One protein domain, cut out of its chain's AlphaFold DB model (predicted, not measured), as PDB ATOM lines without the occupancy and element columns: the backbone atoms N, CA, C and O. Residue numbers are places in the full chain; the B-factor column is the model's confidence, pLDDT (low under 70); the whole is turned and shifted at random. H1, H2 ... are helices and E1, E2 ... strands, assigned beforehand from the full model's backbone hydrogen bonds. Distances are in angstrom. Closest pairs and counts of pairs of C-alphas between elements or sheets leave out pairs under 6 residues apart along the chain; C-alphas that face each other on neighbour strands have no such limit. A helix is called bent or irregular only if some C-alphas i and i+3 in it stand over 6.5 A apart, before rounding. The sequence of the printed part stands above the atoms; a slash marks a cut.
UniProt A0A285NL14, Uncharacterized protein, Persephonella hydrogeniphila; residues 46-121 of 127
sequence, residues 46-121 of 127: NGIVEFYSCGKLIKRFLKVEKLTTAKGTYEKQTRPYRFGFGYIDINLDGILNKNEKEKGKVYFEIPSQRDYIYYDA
ATOM      1  N   ASN A  46      10.227 -13.044  25.457       82.81
ATOM      2  CA  ASN A  46      10.687 -12.462  24.207       82.81
ATOM      3  C   ASN A  46       9.755 -11.295  23.874       82.81
ATOM      4  O   ASN A  46       9.086 -11.255  22.838       82.81
ATOM      5  N   GLY A  47       9.682 -10.338  24.799       89.81
ATOM      6  CA  GLY A  47       8.811  -9.186  24.655       89.81
ATOM      7  C   GLY A  47       9.187  -8.351  23.436       89.81
ATOM      8  O   GLY A  47      10.364  -8.101  23.157       89.81
ATOM      9  N   ILE A  48       8.173  -7.894  22.717       93.69
ATOM     10  CA  ILE A  48       8.308  -6.945  21.623       93.69
ATOM     11  C   ILE A  48       7.558  -5.677  22.008       93.69
ATOM     12  O   ILE A  48       6.412  -5.730  22.454       93.69
ATOM     13  N   VAL A  49       8.220  -4.532  21.846       95.25
ATOM     14  CA  VAL A  49       7.607  -3.210  22.008       95.25
ATOM     15  C   VAL A  49       7.550  -2.526  20.658       95.25
ATOM     16  O   VAL A  49       8.588  -2.303  20.039       95.25
ATOM     17  N   GLU A  50       6.354  -2.136  20.239       95.44
ATOM     18  CA  GLU A  50       6.115  -1.449  18.974       95.44
ATOM     19  C   GLU A  50       5.507  -0.070  19.199       95.44
ATOM     20  O   GLU A  50       4.566   0.102  19.976       95.44
ATOM     21  N   PHE A  51       6.033   0.909  18.471       95.00
ATOM     22  CA  PHE A  51       5.519   2.269  18.442       95.00
ATOM     23  C   PHE A  51       4.914   2.567  17.087       95.00
ATOM     24  O   PHE A  51       5.580   2.437  16.056       95.00
ATOM     25  N   TYR A  52       3.684   3.061  17.109       93.94
ATOM     26  CA  TYR A  52       2.963   3.457  15.914       93.94
ATOM     27  C   TYR A  52       2.775   4.969  15.877       93.94
ATOM     28  O   TYR A  52       2.527   5.614  16.894       93.94
ATOM     29  N   SER A  53       2.894   5.543  14.686       93.19
ATOM     30  CA  SER A  53       2.564   6.940  14.422       93.19
ATOM     31  C   SER A  53       1.867   7.030  13.076       93.19
ATOM     32  O   SER A  53       2.355   6.480  12.088       93.19
ATOM     33  N   CYS A  54       0.710   7.692  13.035       92.06
ATOM     34  CA  CYS A  54      -0.097   7.850  11.821       92.06
ATOM     35  C   CYS A  54      -0.336   6.522  11.066       92.06
ATOM     36  O   CYS A  54      -0.235   6.469   9.842       92.06
ATOM     37  N   GLY A  55      -0.595   5.433  11.803       90.38
ATOM     38  CA  GLY A  55      -0.844   4.100  11.235       90.38
ATOM     39  C   GLY A  55       0.396   3.350  10.734       90.38
ATOM     40  O   GLY A  55       0.253   2.295  10.125       90.38
ATOM     41  N   LYS A  56       1.609   3.861  10.978       94.31
ATOM     42  CA  LYS A  56       2.868   3.215  10.583       94.31
ATOM     43  C   LYS A  56       3.696   2.833  11.800       94.31
ATOM     44  O   LYS A  56       3.778   3.606  12.753       94.31
ATOM     45  N   LEU A  57       4.333   1.666  11.741       94.62
ATOM     46  CA  LEU A  57       5.356   1.271  12.704       94.62
ATOM     47  C   LEU A  57       6.573   2.186  12.519       94.62
ATOM     48  O   LEU A  57       7.116   2.278  11.422       94.62
ATOM     49  N   ILE A  58       6.973   2.884  13.580       94.94
ATOM     50  CA  ILE A  58       8.109   3.824  13.557       94.94
ATOM     51  C   ILE A  58       9.307   3.330  14.364       94.94
ATOM     52  O   ILE A  58      10.420   3.825  14.191       94.94
ATOM     53  N   LYS A  59       9.080   2.399  15.292       95.19
ATOM     54  CA  LYS A  59      10.121   1.844  16.151       95.19
ATOM     55  C   LYS A  59       9.674   0.497  16.691       95.19
ATOM     56  O   LYS A  59       8.542   0.387  17.163       95.19
ATOM     57  N   ARG A  60      10.580  -0.478  16.692       95.50
ATOM     58  CA  ARG A  60      10.398  -1.752  17.378       95.50
ATOM     59  C   ARG A  60      11.618  -2.068  18.242       95.50
ATOM     60  O   ARG A  60      12.753  -1.780  17.861       95.50
ATOM     61  N   PHE A  61      11.361  -2.633  19.417       95.12
ATOM     62  CA  PHE A  61      12.376  -3.219  20.283       95.12
ATOM     63  C   PHE A  61      12.083  -4.707  20.472       95.12
ATOM     64  O   PHE A  61      10.963  -5.063  20.834       95.12
ATOM     65  N   LEU A  62      13.081  -5.552  20.222       93.69
ATOM     66  CA  LEU A  62      13.026  -7.010  20.329       93.69
ATOM     67  C   LEU A  62      13.680  -7.491  21.630       93.69
ATOM     68  O   LEU A  62      14.561  -6.820  22.176       93.69
ATOM     69  N   LYS A  63      13.285  -8.682  22.098       90.50
ATOM     70  CA  LYS A  63      13.787  -9.319  23.333       90.50
ATOM     71  C   LYS A  63      13.767  -8.374  24.542       90.50
ATOM     72  O   LYS A  63      14.742  -8.259  25.289       90.50
ATOM     73  N   VAL A  64      12.657  -7.661  24.692       91.44
ATOM     74  CA  VAL A  64      12.371  -6.840  25.862       91.44
ATOM     75  C   VAL A  64      11.942  -7.765  26.990       91.44
ATOM     76  O   VAL A  64      10.871  -8.352  26.921       91.44
ATOM     77  N   GLU A  65      12.762  -7.877  28.031       84.75
ATOM     78  CA  GLU A  65      12.459  -8.742  29.181       84.75
ATOM     79  C   GLU A  65      11.215  -8.247  29.923       84.75
ATOM     80  O   GLU A  65      10.267  -8.987  30.153       84.75
ATOM     81  N   LYS A  66      11.197  -6.962  30.294       85.44
ATOM     82  CA  LYS A  66      10.096  -6.380  31.059       85.44
ATOM     83  C   LYS A  66      10.023  -4.870  30.906       85.44
ATOM     84  O   LYS A  66      11.040  -4.177  30.935       85.44
ATOM     85  N   LEU A  67       8.797  -4.351  30.861       89.19
ATOM     86  CA  LEU A  67       8.526  -2.929  31.053       89.19
ATOM     87  C   LEU A  67       8.262  -2.628  32.526       89.19
ATOM     88  O   LEU A  67       7.311  -3.130  33.129       89.19
ATOM     89  N   THR A  68       9.095  -1.769  33.104       86.50
ATOM     90  CA  THR A  68       8.997  -1.366  34.508       86.50
ATOM     91  C   THR A  68       8.522   0.073  34.605       86.50
ATOM     92  O   THR A  68       8.940   0.929  33.836       86.50
ATOM     93  N   THR A  69       7.634   0.358  35.557       85.88
ATOM     94  CA  THR A  69       7.238   1.742  35.854       85.88
ATOM     95  C   THR A  69       8.226   2.334  36.850       85.88
ATOM     96  O   THR A  69       8.460   1.739  37.906       85.88
ATOM     97  N   ALA A  70       8.810   3.486  36.523       76.94
ATOM     98  CA  ALA A  70       9.781   4.130  37.396       76.94
ATOM     99  C   ALA A  70       9.123   4.610  38.699       76.94
ATOM    100  O   ALA A  70       8.111   5.314  38.696       76.94
ATOM    101  N   LYS A  71       9.718   4.236  39.832       73.12
ATOM    102  CA  LYS A  71       9.332   4.710  41.165       73.12
ATOM    103  C   LYS A  71      10.387   5.692  41.663       73.12
ATOM    104  O   LYS A  71      11.575   5.467  41.444       73.12
ATOM    105  N   GLY A  72       9.964   6.779  42.306       66.44
ATOM    106  CA  GLY A  72      10.895   7.683  42.976       66.44
ATOM    107  C   GLY A  72      11.656   6.961  44.091       66.44
ATOM    108  O   GLY A  72      11.068   6.203  44.857       66.44
ATOM    109  N   THR A  73      12.967   7.194  44.185       68.31
ATOM    110  CA  THR A  73      13.823   6.616  45.239       68.31
ATOM    111  C   THR A  73      13.442   7.125  46.634       68.31
ATOM    112  O   THR A  73      13.540   6.386  47.606       68.31
ATOM    113  N   TYR A  74      12.983   8.379  46.722       62.59
ATOM    114  CA  TYR A  74      12.677   9.065  47.985       62.59
ATOM    115  C   TYR A  74      11.207   9.469  48.118       62.59
ATOM    116  O   TYR A  74      10.660   9.480  49.217       62.59
ATOM    117  N   GLU A  75      10.540   9.756  47.002       60.84
ATOM    118  CA  GLU A  75       9.118  10.068  46.990       60.84
ATOM    119  C   GLU A  75       8.321   8.840  46.563       60.84
ATOM    120  O   GLU A  75       8.604   8.230  45.532       60.84
ATOM    121  N   LYS A  76       7.247   8.527  47.297       61.84
ATOM    122  CA  LYS A  76       6.249   7.505  46.921       61.84
ATOM    123  C   LYS A  76       5.504   7.824  45.610       61.84
ATOM    124  O   LYS A  76       4.558   7.124  45.256       61.84
ATOM    125  N   GLN A  77       5.905   8.873  44.896       68.06
ATOM    126  CA  GLN A  77       5.330   9.261  43.622       68.06
ATOM    127  C   GLN A  77       5.890   8.369  42.511       68.06
ATOM    128  O   GLN A  77       7.100   8.219  42.319       68.06
ATOM    129  N   THR A  78       4.975   7.734  41.787       69.81
ATOM    130  CA  THR A  78       5.308   6.971  40.585       69.81
ATOM    131  C   THR A  78       5.581   7.969  39.467       69.81
ATOM    132  O   THR A  78       4.758   8.851  39.226       69.81
ATOM    133  N   ARG A  79       6.728   7.862  38.791       77.50
ATOM    134  CA  ARG A  79       7.001   8.715  37.632       77.50
ATOM    135  C   ARG A  79       6.146   8.225  36.459       77.50
ATOM    136  O   ARG A  79       6.031   7.013  36.270       77.50
ATOM    137  N   PRO A  80       5.549   9.121  35.658       84.94
ATOM    138  CA  PRO A  80       4.597   8.743  34.616       84.94
ATOM    139  C   PRO A  80       5.310   8.285  33.330       84.94
ATOM    140  O   PRO A  80       5.004   8.760  32.235       84.94
ATOM    141  N   TYR A  81       6.277   7.375  33.462       88.25
ATOM    142  CA  TYR A  81       6.927   6.694  32.347       88.25
ATOM    143  C   TYR A  81       7.245   5.239  32.695       88.25
ATOM    144  O   TYR A  81       7.420   4.856  33.860       88.25
ATOM    145  N   ARG A  82       7.316   4.421  31.649       91.81
ATOM    146  CA  ARG A  82       7.802   3.042  31.713       91.81
ATOM    147  C   ARG A  82       9.157   2.966  31.038       91.81
ATOM    148  O   ARG A  82       9.426   3.746  30.136       91.81
ATOM    149  N   PHE A  83      10.003   2.041  31.451       92.19
ATOM    150  CA  PHE A  83      11.296   1.823  30.818       92.19
ATOM    151  C   PHE A  83      11.570   0.337  30.644       92.19
ATOM    152  O   PHE A  83      10.983  -0.500  31.339       92.19
ATOM    153  N   GLY A  84      12.464   0.024  29.714       92.56
ATOM    154  CA  GLY A  84      12.892  -1.335  29.426       92.56
ATOM    155  C   GLY A  84      14.244  -1.364  28.726       92.56
ATOM    156  O   GLY A  84      14.813  -0.326  28.378       92.56
ATOM    157  N   PHE A  85      14.737  -2.579  28.531       92.75
ATOM    158  CA  PHE A  85      15.944  -2.869  27.769       92.75
ATOM    159  C   PHE A  85      15.584  -3.836  26.648       92.75
ATOM    160  O   PHE A  85      14.842  -4.784  26.888       92.75
ATOM    161  N   GLY A  86      16.099  -3.611  25.444       93.19
ATOM    162  CA  GLY A  86      15.857  -4.492  24.299       93.19
ATOM    163  C   GLY A  86      16.772  -4.169  23.127       93.19
ATOM    164  O   GLY A  86      17.500  -3.181  23.161       93.19
ATOM    165  N   TYR A  87      16.746  -4.994  22.089       94.25
ATOM    166  CA  TYR A  87      17.472  -4.729  20.848       94.25
ATOM    167  C   TYR A  87      16.628  -3.855  19.935       94.25
ATOM    168  O   TYR A  87      15.430  -4.079  19.790       94.25
ATOM    169  N   ILE A  88      17.244  -2.848  19.330       94.69
ATOM    170  CA  ILE A  88      16.579  -2.023  18.329       94.69
ATOM    171  C   ILE A  88      16.471  -2.803  17.017       94.69
ATOM    172  O   ILE A  88      17.489  -3.199  16.464       94.69
ATOM    173  N   ASP A  89      15.250  -2.967  16.523       94.75
ATOM    174  CA  ASP A  89      14.986  -3.452  15.167       94.75
ATOM    175  C   ASP A  89      15.086  -2.245  14.218       94.75
ATOM    176  O   ASP A  89      14.276  -1.310  14.285       94.75
ATOM    177  N   ILE A  90      16.167  -2.185  13.438       92.50
ATOM    178  CA  ILE A  90      16.546  -0.997  12.656       92.50
ATOM    179  C   ILE A  90      15.781  -0.944  11.336       92.50
ATOM    180  O   ILE A  90      15.423   0.145  10.880       92.50
ATOM    181  N   ASN A  91      15.552  -2.097  10.718       92.88
ATOM    182  CA  ASN A  91      14.875  -2.236   9.431       92.88
ATOM    183  C   ASN A  91      13.377  -2.576   9.575       92.88
ATOM    184  O   ASN A  91      12.662  -2.558   8.574       92.88
ATOM    185  N   LEU A  92      12.895  -2.783  10.806       94.31
ATOM    186  CA  LEU A  92      11.508  -3.073  11.172       94.31
ATOM    187  C   LEU A  92      10.984  -4.412  10.618       94.31
ATOM    188  O   LEU A  92       9.770  -4.574  10.449       94.31
ATOM    189  N   ASP A  93      11.866  -5.384  10.370       92.88
ATOM    190  CA  ASP A  93      11.507  -6.699   9.819       92.88
ATOM    191  C   ASP A  93      11.109  -7.735  10.889       92.88
ATOM    192  O   ASP A  93      10.492  -8.753  10.568       92.88
ATOM    193  N   GLY A  94      11.373  -7.444  12.168       91.00
ATOM    194  CA  GLY A  94      11.042  -8.308  13.302       91.00
ATOM    195  C   GLY A  94      12.020  -9.464  13.514       91.00
ATOM    196  O   GLY A  94      11.732 -10.355  14.315       91.00
ATOM    197  N   ILE A  95      13.157  -9.458  12.818       91.69
ATOM    198  CA  ILE A  95      14.202 -10.474  12.877       91.69
ATOM    199  C   ILE A  95      15.416  -9.861  13.559       91.69
ATOM    200  O   ILE A  95      15.931  -8.827  13.151       91.69
ATOM    201  N   LEU A  96      15.917 -10.527  14.598       91.44
ATOM    202  CA  LEU A  96      17.096 -10.030  15.295       91.44
ATOM    203  C   LEU A  96      18.375 -10.436  14.540       91.44
ATOM    204  O   LEU A  96      18.899 -11.540  14.741       91.44
ATOM    205  N   ASN A  97      18.882  -9.533  13.699       91.56
ATOM    206  CA  ASN A  97      20.074  -9.759  12.875       91.56
ATOM    207  C   ASN A  97      21.390  -9.623  13.669       91.56
ATOM    208  O   ASN A  97      21.433  -9.104  14.792       91.56
ATOM    209  N   LYS A  98      22.502 -10.112  13.100       91.75
ATOM    210  CA  LYS A  98      23.812 -10.104  13.793       91.75
ATOM    211  C   LYS A  98      24.299  -8.693  14.130       91.75
ATOM    212  O   LYS A  98      24.763  -8.461  15.243       91.75
ATOM    213  N   ASN A  99      24.117  -7.744  13.214       91.00
ATOM    214  CA  ASN A  99      24.546  -6.357  13.400       91.00
ATOM    215  C   ASN A  99      23.792  -5.660  14.550       91.00
ATOM    216  O   ASN A  99      24.361  -4.838  15.268       91.00
ATOM    217  N   GLU A 100      22.507  -5.961  14.740       91.69
ATOM    218  CA  GLU A 100      21.700  -5.454  15.856       91.69
ATOM    219  C   GLU A 100      22.094  -6.095  17.184       91.69
ATOM    220  O   GLU A 100      22.190  -5.394  18.193       91.69
ATOM    221  N   LYS A 101      22.394  -7.401  17.183       90.00
ATOM    222  CA  LYS A 101      22.935  -8.094  18.362       90.00
ATOM    223  C   LYS A 101      24.262  -7.486  18.807       90.00
ATOM    224  O   LYS A 101      24.441  -7.253  20.002       90.00
ATOM    225  N   GLU A 102      25.159  -7.198  17.862       90.50
ATOM    226  CA  GLU A 102      26.472  -6.589  18.122       90.50
ATOM    227  C   GLU A 102      26.366  -5.177  18.705       90.50
ATOM    228  O   GLU A 102      27.159  -4.804  19.570       90.50
ATOM    229  N   LYS A 103      25.350  -4.402  18.305       89.25
ATOM    230  CA  LYS A 103      25.065  -3.080  18.894       89.25
ATOM    231  C   LYS A 103      24.581  -3.157  20.345       89.25
ATOM    232  O   LYS A 103      24.634  -2.154  21.054       89.25
ATOM    233  N   GLY A 104      24.149  -4.334  20.792       89.50
ATOM    234  CA  GLY A 104      23.733  -4.587  22.164       89.50
ATOM    235  C   GLY A 104      22.319  -4.099  22.493       89.50
ATOM    236  O   GLY A 104      21.628  -3.467  21.691       89.50
ATOM    237  N   LYS A 105      21.879  -4.422  23.715       92.19
ATOM    238  CA  LYS A 105      20.598  -3.953  24.256       92.19
ATOM    239  C   LYS A 105      20.681  -2.455  24.551       92.19
ATOM    240  O   LYS A 105      21.620  -1.994  25.196       92.19
ATOM    241  N   VAL A 106      19.656  -1.718  24.148       94.31
ATOM    242  CA  VAL A 106      19.490  -0.298  24.454       94.31
ATOM    243  C   VAL A 106      18.457  -0.100  25.555       94.31
ATOM    244  O   VAL A 106      17.469  -0.830  25.639       94.31
ATOM    245  N   TYR A 107      18.690   0.913  26.385       93.94
ATOM    246  CA  TYR A 107      17.700   1.438  27.317       93.94
ATOM    247  C   TYR A 107      16.729   2.362  26.577       93.94
ATOM    248  O   TYR A 107      17.157   3.202  25.783       93.94
ATOM    249  N   PHE A 108      15.433   2.241  26.856       93.31
ATOM    250  CA  PHE A 108      14.425   3.153  26.324       93.31
ATOM    251  C   PHE A 108      13.363   3.492  27.368       93.31
ATOM    252  O   PHE A 108      13.037   2.685  28.242       93.31
ATOM    253  N   GLU A 109      12.790   4.687  27.232       93.38
ATOM    254  CA  GLU A 109      11.692   5.175  28.062       93.38
ATOM    255  C   GLU A 109      10.455   5.450  27.211       93.38
ATOM    256  O   GLU A 109      10.528   5.975  26.098       93.38
ATOM    257  N   ILE A 110       9.302   5.099  27.767       92.62
ATOM    258  CA  ILE A 110       7.980   5.306  27.205       92.62
ATOM    259  C   ILE A 110       7.253   6.330  28.077       92.62
ATOM    260  O   ILE A 110       6.853   5.998  29.200       92.62
ATOM    261  N   PRO A 111       7.053   7.565  27.589       89.69
ATOM    262  CA  PRO A 111       6.200   8.535  28.259       89.69
ATOM    263  C   PRO A 111       4.762   8.015  28.370       89.69
ATOM    264  O   PRO A 111       4.262   7.370  27.451       89.69
ATOM    265  N   SER A 112       4.059   8.362  29.449       84.19
ATOM    266  CA  SER A 112       2.639   8.004  29.650       84.19
ATOM    267  C   SER A 112       1.686   8.445  28.531       84.19
ATOM    268  O   SER A 112       0.604   7.887  28.408       84.19
ATOM    269  N   GLN A 113       2.074   9.436  27.728       85.06
ATOM    270  CA  GLN A 113       1.259  10.027  26.660       85.06
ATOM    271  C   GLN A 113       1.510   9.391  25.282       85.06
ATOM    272  O   GLN A 113       1.025   9.905  24.276       85.06
ATOM    273  N   ARG A 114       2.337   8.342  25.199       87.75
ATOM    274  CA  ARG A 114       2.677   7.678  23.934       87.75
ATOM    275  C   ARG A 114       2.017   6.311  23.871       87.75
ATOM    276  O   ARG A 114       2.204   5.493  24.769       87.75
ATOM    277  N   ASP A 115       1.322   6.063  22.770       90.75
ATOM    278  CA  ASP A 115       0.766   4.751  22.473       90.75
ATOM    279  C   ASP A 115       1.875   3.789  22.048       90.75
ATOM    280  O   ASP A 115       2.781   4.132  21.279       90.75
ATOM    281  N   TYR A 116       1.796   2.570  22.566       93.69
ATOM    282  CA  TYR A 116       2.689   1.479  22.217       93.69
ATOM    283  C   TYR A 116       1.969   0.148  22.414       93.69
ATOM    284  O   TYR A 116       1.045   0.037  23.225       93.69
ATOM    285  N   ILE A 117       2.424  -0.874  21.701       93.44
ATOM    286  CA  ILE A 117       1.970  -2.250  21.895       93.44
ATOM    287  C   ILE A 117       3.119  -3.026  22.525       93.44
ATOM    288  O   ILE A 117       4.253  -2.949  22.058       93.44
ATOM    289  N   TYR A 118       2.825  -3.749  23.605       92.56
ATOM    290  CA  TYR A 118       3.714  -4.764  24.159       92.56
ATOM    291  C   TYR A 118       3.047  -6.125  24.038       92.56
ATOM    292  O   TYR A 118       1.905  -6.290  24.473       92.56
ATOM    293  N   TYR A 119       3.767  -7.091  23.486       90.31
ATOM    294  CA  TYR A 119       3.338  -8.480  23.433       90.31
ATOM    295  C   TYR A 119       4.534  -9.404  23.620       90.31
ATOM    296  O   TYR A 119       5.662  -9.050  23.291       90.31
ATOM    297  N   ASP A 120       4.276 -10.585  24.167       85.75
ATOM    298  CA  ASP A 120       5.285 -11.627  24.303       85.75
ATOM    299  C   ASP A 120       5.272 -12.510  23.052       85.75
ATOM    300  O   ASP A 120       4.296 -13.216  22.773       85.75
ATOM    301  N   ALA A 121       6.340 -12.426  22.264       79.56
ATOM    302  CA  ALA A 121       6.517 -13.261  21.094       79.56
ATOM    303  C   ALA A 121       7.248 -14.532  21.522       79.56
ATOM    304  O   ALA A 121       8.469 -14.550  21.555       79.56
TER     305      ALA A 121
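Overview. This is residues 46 to 121 of the 127 residues of an uncharacterized protein of Persephonella hydrogeniphila (UniProt A0A285NL14). One strongly twisted sheet of six strands is folded into two wings like a V: the hairpin E1 and E2 with E6 makes one, the hairpin E3 and E4 with E5 the other, and the wings join where E2 pairs with the far part of the long, bent E4. The short helix H1 only grazes the sheet near that part of E4, and the loop 72 to 77 sticks out. The printed part has 76 residues, ordered E1 E2 E3 E4 H1 E5 E6; it is mostly strand, and the branched sheet's neighbour pairs are antiparallel. It is only just compact, close to loose, with a radius of gyration of the C-alphas of 13.4 A and spans of 41 by 30 by 19 A.

Along the chain. Find C-alpha 78 at (5.308, 6.971, 40.585); E4, residues 78 to 89, runs 29.1 A from there and bends by 67 degrees at residue 86. E3 is residues 68 to 71 and E5 106 to 111, 16.4 A. E1, residues 47 to 53, starts at (8.811, -9.186, 24.655) and covers 20.1 A; E2, 56 to 64, covers 20.6 A and bends by 52 degrees at residue 59. H1 is residues 98 to 103; E6, 117 to 120, ends at (5.285, -11.627, 24.303).

Arrangement. Beside E4, look for E2 and E3 on one side, with N 62 to O 87 at 2.8 A and N 68 to O 83 at 2.9 A, and E5 on the other side, with N 110 to O 82 at 2.7 A. Beside E1, E2 lies on one side, N 51 to O 59 at 2.9 A, and E6 on the other side, N 48 to O 119 at 2.8 A. E5 and E6 are apart. H1 grazes the sheet with residues 100 to 103; its closest C-alpha pair with E4 is Glu 100 and Tyr 87, 6.6 A. In H1 every O i to N i+4 pair is within hydrogen-bond range.

Size, cuts and confidence. The C-alphas farthest apart, of Glu 75 and Lys 98, are 41.5 A apart. The printed part has no cut and no long link. Residues 72 to 78 are under pLDDT 70 in this model.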